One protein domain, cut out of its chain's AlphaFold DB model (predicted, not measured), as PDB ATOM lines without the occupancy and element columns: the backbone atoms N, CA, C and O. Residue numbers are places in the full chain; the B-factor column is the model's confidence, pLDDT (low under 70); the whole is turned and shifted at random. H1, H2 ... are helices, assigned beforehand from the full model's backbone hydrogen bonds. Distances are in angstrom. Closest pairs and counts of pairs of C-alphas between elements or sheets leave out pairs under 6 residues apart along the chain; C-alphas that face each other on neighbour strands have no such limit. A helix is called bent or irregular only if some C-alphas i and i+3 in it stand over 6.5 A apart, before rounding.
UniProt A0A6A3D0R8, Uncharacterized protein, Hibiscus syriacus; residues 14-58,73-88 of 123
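This is residues 14 to 58 and 73 to 88 of the 123 residues of an uncharacterized protein of Hibiscus syriacus (UniProt A0A6A3D0R8). The longest helix, H1, crosses the long axis of an elongated, loosely built model; H4 begins beside the middle of H1 and points away from it, so that the two make a rough T. On the other side of H1, the long link 29 to 40 folds back and leads into the two short helices H2 and H3, with H3 near H1 and H2 farther off. The printed part has 61 residues with four named helices, in the order H1, H2, H3, H4, and no named strand; the class is all helix. It is only just loose, close to compact, with a radius of gyration of the C-alphas of 13.0 A, and its C-alphas span 45 by 23 by 21 A.

Find C-alpha 15 at (8.020, -36.675, 0.060); from there H1, residues 15 to 28, runs 20.0 A to C-alpha 28 at (26.018, -33.926, -8.143). Next look at H4, residues 77 to 86, which is 14.3 A long and ends with C-alpha 86 at (15.691, -56.696, 0.406). Between these two in the chain are H2, residues 41 to 46, 8.7 A from first to last C-alpha, and H3, residues 50 to 53, 5.4 A. None of the four helices is bent.

Start at H1 and look at its residues 18 to 22, which alone touch H4. H1 and H4 only just touch, with 3 pairs of C-alphas within 8 A; the closest are those of Glu 22 and Leu 77, 6.9 A apart. Their lines are about perpendicular, at 81 degrees. H1 and H3 are close but not clearly touching: their closest C-alphas, those of Leu 23 and Leu 50, are 7.1 A apart. H2 and H3 only just touch, with 3 pairs of C-alphas within 8 A, and touch only at the corner by their tight link; the closest C-alphas are those of Val 44 and Leu 50, 5.7 A apart. H2 is apart from both H1 and H4, and H3 is apart from H4. In the backbones of H1 and H2 every O i to N i+4 pair is within hydrogen-bond range; in H4 it is 4 of 6, and H3 is too short for such a pair.

The two C-alphas farthest apart are those of Pro 58 and Lys 88, at 47.8 A. Residues 59 to 72 are not printed, and C-alphas 58 and 73 are 31.7 A apart across this cut, which falls in the link from H3 to H4. The link from H1 to H2, 12 residues, is long. The mean pLDDT of the printed part is 81.0; look for values under 70 at residues 54 to 58, residue 73 and residues 83 to 88, of which 83 to 86 belong to H4.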
ATOM      1  N   SER A  14      10.084 -36.702   4.485       85.38
ATOM      2  CA  SER A  14       8.889 -36.263   3.768       85.38
ATOM      3  C   SER A  14       9.072 -36.512   2.268       85.38
ATOM      4  O   SER A  14      10.197 -36.682   1.791       85.38
ATOM      5  N   LEU A  15       7.974 -36.524   1.516       80.81
ATOM      6  CA  LEU A  15       8.020 -36.675   0.060       80.81
ATOM      7  C   LEU A  15       8.798 -35.515  -0.573       80.81
ATOM      8  O   LEU A  15       9.650 -35.734  -1.428       80.81
ATOM      9  N   SER A  16       8.655 -34.311  -0.014       84.31
ATOM     10  CA  SER A  16       9.470 -33.150  -0.370       84.31
ATOM     11  C   SER A  16      10.967 -33.317  -0.140       84.31
ATOM     12  O   SER A  16      11.763 -32.893  -0.977       84.31
ATOM     13  N   ASP A  17      11.363 -33.923   0.981       88.25
ATOM     14  CA  ASP A  17      12.780 -34.161   1.265       88.25
ATOM     15  C   ASP A  17      13.371 -35.164   0.263       88.25
ATOM     16  O   ASP A  17      14.502 -34.997  -0.190       88.25
ATOM     17  N   LEU A  18      12.606 -36.206  -0.085       88.62
ATOM     18  CA  LEU A  18      13.035 -37.241  -1.029       88.62
ATOM     19  C   LEU A  18      13.222 -36.675  -2.441       88.62
ATOM     20  O   LEU A  18      14.266 -36.912  -3.046       88.62
ATOM     21  N   GLU A  19      12.273 -35.877  -2.929       89.06
ATOM     22  CA  GLU A  19      12.373 -35.203  -4.230       89.06
ATOM     23  C   GLU A  19      13.592 -34.278  -4.327       89.06
ATOM     24  O   GLU A  19      14.290 -34.256  -5.343       89.06
ATOM     25  N   PHE A  20      13.866 -33.513  -3.264       90.06
ATOM     26  CA  PHE A  20      15.017 -32.613  -3.225       90.06
ATOM     27  C   PHE A  20      16.340 -33.380  -3.278       90.06
ATOM     28  O   PHE A  20      17.256 -33.004  -4.010       90.06
ATOM     29  N   GLU A  21      16.451 -34.464  -2.512       90.12
ATOM     30  CA  GLU A  21      17.651 -35.297  -2.499       90.12
ATOM     31  C   GLU A  21      17.914 -35.972  -3.844       90.12
ATOM     32  O   GLU A  21      19.068 -36.047  -4.265       90.12
ATOM     33  N   GLU A  22      16.871 -36.439  -4.530       90.50
ATOM     34  CA  GLU A  22      17.011 -36.974  -5.883       90.50
ATOM     35  C   GLU A  22      17.507 -35.919  -6.860       90.50
ATOM     36  O   GLU A  22      18.504 -36.147  -7.544       90.50
ATOM     37  N   LEU A  23      16.845 -34.758  -6.896       91.19
ATOM     38  CA  LEU A  23      17.222 -33.665  -7.785       91.19
ATOM     39  C   LEU A  23      18.676 -33.246  -7.546       91.19
ATOM     40  O   LEU A  23      19.454 -33.124  -8.492       91.19
ATOM     41  N   LYS A  24      19.070 -33.100  -6.276       91.44
ATOM     42  CA  LYS A  24      20.455 -32.808  -5.902       91.44
ATOM     43  C   LYS A  24      21.409 -33.913  -6.362       91.44
ATOM     44  O   LYS A  24      22.480 -33.605  -6.871       91.44
ATOM     45  N   GLY A  25      21.031 -35.181  -6.220       91.88
ATOM     46  CA  GLY A  25      21.834 -36.311  -6.683       91.88
ATOM     47  C   GLY A  25      22.110 -36.265  -8.187       91.88
ATOM     48  O   GLY A  25      23.237 -36.514  -8.605       91.88
ATOM     49  N   PHE A  26      21.124 -35.882  -9.002       92.00
ATOM     50  CA  PHE A  26      21.340 -35.656 -10.435       92.00
ATOM     51  C   PHE A  26      22.307 -34.493 -10.691       92.00
ATOM     52  O   PHE A  26      23.216 -34.623 -11.509       92.00
ATOM     53  N   MET A  27      22.185 -33.387  -9.959       91.75
ATOM     54  CA  MET A  27      23.124 -32.264 -10.085       91.75
ATOM     55  C   MET A  27      24.555 -32.647  -9.679       91.75
ATOM     56  O   MET A  27      25.507 -32.283 -10.366       91.75
ATOM     57  N   ASP A  28      24.717 -33.431  -8.611       94.06
ATOM     58  CA  ASP A  28      26.018 -33.926  -8.143       94.06
ATOM     59  C   ASP A  28      26.674 -34.879  -9.173       94.06
ATOM     60  O   ASP A  28      27.899 -34.960  -9.253       94.06
ATOM     61  N   LEU A  29      25.872 -35.568  -9.998       93.31
ATOM     62  CA  LEU A  29      26.338 -36.374 -11.139       93.31
ATOM     63  C   LEU A  29      26.705 -35.531 -12.376       93.31
ATOM     64  O   LEU A  29      27.169 -36.085 -13.373       93.31
ATOM     65  N   GLY A  30      26.511 -34.211 -12.322       94.69
ATOM     66  CA  GLY A  30      26.839 -33.277 -13.398       94.69
ATOM     67  C   GLY A  30      25.688 -32.964 -14.354       94.69
ATOM     68  O   GLY A  30      25.928 -32.347 -15.390       94.69
ATOM     69  N   PHE A  31      24.449 -33.361 -14.039       92.75
ATOM     70  CA  PHE A  31      23.287 -32.923 -14.814       92.75
ATOM     71  C   PHE A  31      22.987 -31.448 -14.527       92.75
ATOM     72  O   PHE A  31      22.991 -31.007 -13.377       92.75
ATOM     73  N   VAL A  32      22.699 -30.692 -15.582       92.38
ATOM     74  CA  VAL A  32      22.319 -29.279 -15.502       92.38
ATOM     75  C   VAL A  32      20.922 -29.147 -16.087       92.38
ATOM     76  O   VAL A  32      20.683 -29.641 -17.185       92.38
ATOM     77  N   PHE A  33      20.016 -28.499 -15.355       88.56
ATOM     78  CA  PHE A  33      18.629 -28.292 -15.771       88.56
ATOM     79  C   PHE A  33      18.391 -26.816 -16.086       88.56
ATOM     80  O   PHE A  33      18.702 -25.944 -15.272       88.56
ATOM     81  N   SER A  34      17.850 -26.554 -17.270       88.50
ATOM     82  CA  SER A  34      17.416 -25.234 -17.732       88.50
ATOM     83  C   SER A  34      15.971 -24.932 -17.317       88.50
ATOM     84  O   SER A  34      15.252 -25.789 -16.799       88.50
ATOM     85  N   GLU A  35      15.516 -23.697 -17.531       84.75
ATOM     86  CA  GLU A  35      14.115 -23.337 -17.280       84.75
ATOM     87  C   GLU A  35      13.147 -24.020 -18.250       84.75
ATOM     88  O   GLU A  35      11.995 -24.279 -17.892       84.75
ATOM     89  N   GLU A  36      13.605 -24.328 -19.462       85.56
ATOM     90  CA  GLU A  36      12.874 -25.121 -20.446       85.56
ATOM     91  C   GLU A  36      12.676 -26.558 -19.954       85.56
ATOM     92  O   GLU A  36      11.574 -27.094 -20.062       85.56
ATOM     93  N   ASP A  37      13.702 -27.148 -19.334       87.19
ATOM     94  CA  ASP A  37      13.649 -28.523 -18.825       87.19
ATOM     95  C   ASP A  37      12.630 -28.679 -17.687       87.19
ATOM     96  O   ASP A  37      11.932 -29.688 -17.600       87.19
ATOM     97  N   ASN A  38      12.465 -27.645 -16.856       84.81
ATOM     98  CA  ASN A  38      11.446 -27.618 -15.796       84.81
ATOM     99  C   ASN A  38      10.008 -27.542 -16.342       84.81
ATOM    100  O   ASN A  38       9.046 -27.720 -15.590       84.81
ATOM    101  N   LYS A  39       9.849 -27.231 -17.634       85.56
ATOM    102  CA  LYS A  39       8.559 -27.168 -18.334       85.56
ATOM    103  C   LYS A  39       8.288 -28.434 -19.149       85.56
ATOM    104  O   LYS A  39       7.142 -28.627 -19.553       85.56
ATOM    105  N   ASP A  40       9.287 -29.292 -19.375       89.69
ATOM    106  CA  ASP A  40       9.089 -30.568 -20.064       89.69
ATOM    107  C   ASP A  40       8.321 -31.542 -19.146       89.69
ATOM    108  O   ASP A  40       8.854 -31.989 -18.122       89.69
ATOM    109  N   PRO A  41       7.072 -31.916 -19.497       87.94
ATOM    110  CA  PRO A  41       6.262 -32.806 -18.672       87.94
ATOM    111  C   PRO A  41       6.902 -34.188 -18.498       87.94
ATOM    112  O   PRO A  41       6.693 -34.823 -17.467       87.94
ATOM    113  N   ARG A  42       7.708 -34.651 -19.464       89.50
ATOM    114  CA  ARG A  42       8.396 -35.945 -19.382       89.50
ATOM    115  C   ARG A  42       9.543 -35.897 -18.382       89.50
ATOM    116  O   ARG A  42       9.726 -36.849 -17.630       89.50
ATOM    117  N   LEU A  43      10.318 -34.812 -18.360       90.44
ATOM    118  CA  LEU A  43      11.398 -34.651 -17.382       90.44
ATOM    119  C   LEU A  43      10.839 -34.503 -15.975       90.44
ATOM    120  O   LEU A  43      11.349 -35.125 -15.049       90.44
ATOM    121  N   VAL A  44       9.746 -33.761 -15.840       88.69
ATOM    122  CA  VAL A  44       9.003 -33.615 -14.593       88.69
ATOM    123  C   VAL A  44       8.431 -34.950 -14.091       88.69
ATOM    124  O   VAL A  44       8.466 -35.214 -12.894       88.69
ATOM    125  N   GLU A  45       7.942 -35.819 -14.976       87.06
ATOM    126  CA  GLU A  45       7.489 -37.170 -14.604       87.06
ATOM    127  C   GLU A  45       8.655 -38.054 -14.124       87.06
ATOM    128  O   GLU A  45       8.502 -38.876 -13.218       87.06
ATOM    129  N   ILE A  46       9.844 -37.891 -14.714       88.00
ATOM    130  CA  ILE A  46      11.031 -38.666 -14.338       88.00
ATOM    131  C   ILE A  46      11.659 -38.131 -13.043       88.00
ATOM    132  O   ILE A  46      12.083 -38.927 -12.203       88.00
ATOM    133  N   ILE A  47      11.736 -36.812 -12.892       90.00
ATOM    134  CA  ILE A  47      12.360 -36.110 -11.770       90.00
ATOM    135  C   ILE A  47      11.327 -35.122 -11.209       90.00
ATOM    136  O   ILE A  47      11.345 -33.938 -11.565       90.00
ATOM    137  N   PRO A  48      10.435 -35.579 -10.308       87.81
ATOM    138  CA  PRO A  48       9.364 -34.746  -9.755       87.81
ATOM    139  C   PRO A  48       9.872 -33.456  -9.096       87.81
ATOM    140  O   PRO A  48       9.246 -32.402  -9.212       87.81
ATOM    141  N   GLY A  49      11.076 -33.493  -8.507       89.12
ATOM    142  CA  GLY A  49      11.720 -32.326  -7.899       89.12
ATOM    143  C   GLY A  49      11.916 -31.125  -8.839       89.12
ATOM    144  O   GLY A  49      11.996 -29.996  -8.353       89.12
ATOM    145  N   LEU A  50      11.933 -31.319 -10.168       88.50
ATOM    146  CA  LEU A  50      12.049 -30.223 -11.147       88.50
ATOM    147  C   LEU A  50      10.849 -29.265 -11.123       88.50
ATOM    148  O   LEU A  50      11.007 -28.071 -11.378       88.50
ATOM    149  N   GLN A  51       9.660 -29.739 -10.729       84.12
ATOM    150  CA  GLN A  51       8.462 -28.895 -10.628       84.12
ATOM    151  C   GLN A  51       8.641 -27.732  -9.649       84.12
ATOM    152  O   GLN A  51       8.024 -26.679  -9.806       84.12
ATOM    153  N   ARG A  52       9.497 -27.906  -8.638       77.12
ATOM    154  CA  ARG A  52       9.764 -26.891  -7.613       77.12
ATOM    155  C   ARG A  52      10.657 -25.773  -8.140       77.12
ATOM    156  O   ARG A  52      10.512 -24.631  -7.717       77.12
ATOM    157  N   LEU A  53      11.546 -26.077  -9.090       71.00
ATOM    158  CA  LEU A  53      12.404 -25.069  -9.716       71.00
ATOM    159  C   LEU A  53      11.602 -24.090 -10.583       71.00
ATOM    160  O   LEU A  53      11.994 -22.934 -10.709       71.00
ATOM    161  N   ARG A  54      10.446 -24.526 -11.107       66.50
ATOM    162  CA  ARG A  54       9.496 -23.679 -11.846       66.50
ATOM    163  C   ARG A  54       9.003 -22.475 -11.030       66.50
ATOM    164  O   ARG A  54       8.575 -21.496 -11.627       66.50
ATOM    165  N   LYS A  55       9.039 -22.550  -9.693       58.31
ATOM    166  CA  LYS A  55       8.479 -21.537  -8.782       58.31
ATOM    167  C   LYS A  55       9.492 -20.502  -8.275       58.31
ATOM    168  O   LYS A  55       9.146 -19.718  -7.404       58.31
ATOM    169  N   LYS A  56      10.732 -20.470  -8.782       52.91
ATOM    170  CA  LYS A  56      11.710 -19.425  -8.418       52.91
ATOM    171  C   LYS A  56      11.447 -18.102  -9.159       52.91
ATOM    172  O   LYS A  56      12.314 -17.605  -9.865       52.91
ATOM    173  N   GLU A  57      10.279 -17.510  -8.956       42.41
ATOM    174  CA  GLU A  57      10.196 -16.049  -8.866       42.41
ATOM    175  C   GLU A  57      10.177 -15.703  -7.368       42.41
ATOM    176  O   GLU A  57       9.610 -16.465  -6.580       42.41
ATOM    177  N   PRO A  58      10.901 -14.663  -6.924       51.62
ATOM    178  CA  PRO A  58      11.147 -14.449  -5.513       51.62
ATOM    179  C   PRO A  58       9.948 -13.724  -4.922       51.62
ATOM    180  O   PRO A  58       9.777 -12.546  -5.186       51.62
ATOM    181  N   ALA A  73       4.263 -43.731  -9.099       65.25
ATOM    182  CA  ALA A  73       4.035 -45.181  -9.095       65.25
ATOM    183  C   ALA A  73       5.297 -45.996  -8.730       65.25
ATOM    184  O   ALA A  73       5.217 -47.201  -8.472       65.25
ATOM    185  N   ARG A  74       6.474 -45.353  -8.732       76.75
ATOM    186  CA  ARG A  74       7.771 -45.949  -8.406       76.75
ATOM    187  C   ARG A  74       8.364 -45.335  -7.129       76.75
ATOM    188  O   ARG A  74       8.256 -44.134  -6.934       76.75
ATOM    189  N   PRO A  75       9.038 -46.127  -6.282       82.69
ATOM    190  CA  PRO A  75       9.748 -45.590  -5.126       82.69
ATOM    191  C   PRO A  75      10.875 -44.646  -5.560       82.69
ATOM    192  O   PRO A  75      11.528 -44.894  -6.580       82.69
ATOM    193  N   TYR A  76      11.146 -43.629  -4.741       85.06
ATOM    194  CA  TYR A  76      12.302 -42.746  -4.907       85.06
ATOM    195  C   TYR A  76      13.609 -43.551  -4.884       85.06
ATOM    196  O   TYR A  76      13.685 -44.589  -4.229       85.06
ATOM    197  N   LEU A  77      14.666 -43.094  -5.553       80.62
ATOM    198  CA  LEU A  77      15.964 -43.750  -5.694       80.62
ATOM    199  C   LEU A  77      16.478 -44.265  -4.352       80.62
ATOM    200  O   LEU A  77      16.758 -45.456  -4.218       80.62
ATOM    201  N   SER A  78      16.542 -43.401  -3.335       78.12
ATOM    202  CA  SER A  78      17.028 -43.759  -1.994       78.12
ATOM    203  C   SER A  78      16.220 -44.896  -1.342       78.12
ATOM    204  O   SER A  78      16.754 -45.678  -0.549       78.12
ATOM    205  N   GLU A  79      14.953 -45.051  -1.725       82.62
ATOM    206  CA  GLU A  79      14.093 -46.160  -1.325       82.62
ATOM    207  C   GLU A  79      14.233 -47.372  -2.251       82.62
ATOM    208  O   GLU A  79      14.274 -48.506  -1.769       82.62
ATOM    209  N   ALA A  80      14.374 -47.161  -3.559       82.31
ATOM    210  CA  ALA A  80      14.565 -48.197  -4.564       82.31
ATOM    211  C   ALA A  80      15.822 -49.029  -4.270       82.31
ATOM    212  O   ALA A  80      15.756 -50.260  -4.297       82.31
ATOM    213  N   TRP A  81      16.928 -48.390  -3.871       73.19
ATOM    214  CA  TRP A  81      18.141 -49.078  -3.406       73.19
ATOM    215  C   TRP A  81      17.856 -49.988  -2.202       73.19
ATOM    216  O   TRP A  81      18.273 -51.146  -2.162       73.19
ATOM    217  N   LYS A  82      17.066 -49.500  -1.243       71.69
ATOM    218  CA  LYS A  82      16.706 -50.221  -0.014       71.69
ATOM    219  C   LYS A  82      15.716 -51.363  -0.256       71.69
ATOM    220  O   LYS A  82      15.731 -52.354   0.475       71.69
ATOM    221  N   VAL A  83      14.832 -51.231  -1.245       67.56
ATOM    222  CA  VAL A  83      13.921 -52.298  -1.687       67.56
ATOM    223  C   VAL A  83      14.691 -53.358  -2.468       67.56
ATOM    224  O   VAL A  83      14.471 -54.548  -2.244       67.56
ATOM    225  N   SER A  84      15.618 -52.936  -3.329       61.41
ATOM    226  CA  SER A  84      16.488 -53.821  -4.106       61.41
ATOM    227  C   SER A  84      17.349 -54.701  -3.196       61.41
ATOM    228  O   SER A  84      17.342 -55.916  -3.348       61.41
ATOM    229  N   GLU A  85      17.957 -54.131  -2.149       61.09
ATOM    230  CA  GLU A  85      18.742 -54.882  -1.153       61.09
ATOM    231  C   GLU A  85      17.916 -55.957  -0.410       61.09
ATOM    232  O   GLU A  85      18.442 -56.974   0.040       61.09
ATOM    233  N   ARG A  86      16.597 -55.755  -0.277       61.00
ATOM    234  CA  ARG A  86      15.691 -56.696   0.406       61.00
ATOM    235  C   ARG A  86      15.165 -57.801  -0.503       61.00
ATOM    236  O   ARG A  86      14.744 -58.844   0.003       61.00
ATOM    237  N   ARG A  87      15.129 -57.585  -1.819       58.78
ATOM    238  CA  ARG A  87      14.744 -58.616  -2.786       58.78
ATOM    239  C   ARG A  87      15.965 -59.512  -3.005       58.78
ATOM    240  O   ARG A  87      17.055 -59.024  -3.266       58.78
ATOM    241  N   LYS A  88      15.799 -60.828  -2.820       54.38
ATOM    242  CA  LYS A  88      16.887 -61.816  -2.960       54.38
ATOM    243  C   LYS A  88      17.680 -61.567  -4.260       54.38
ATOM    244  O   LYS A  88      17.039 -61.316  -5.282       54.38
TER     245      LYS A  88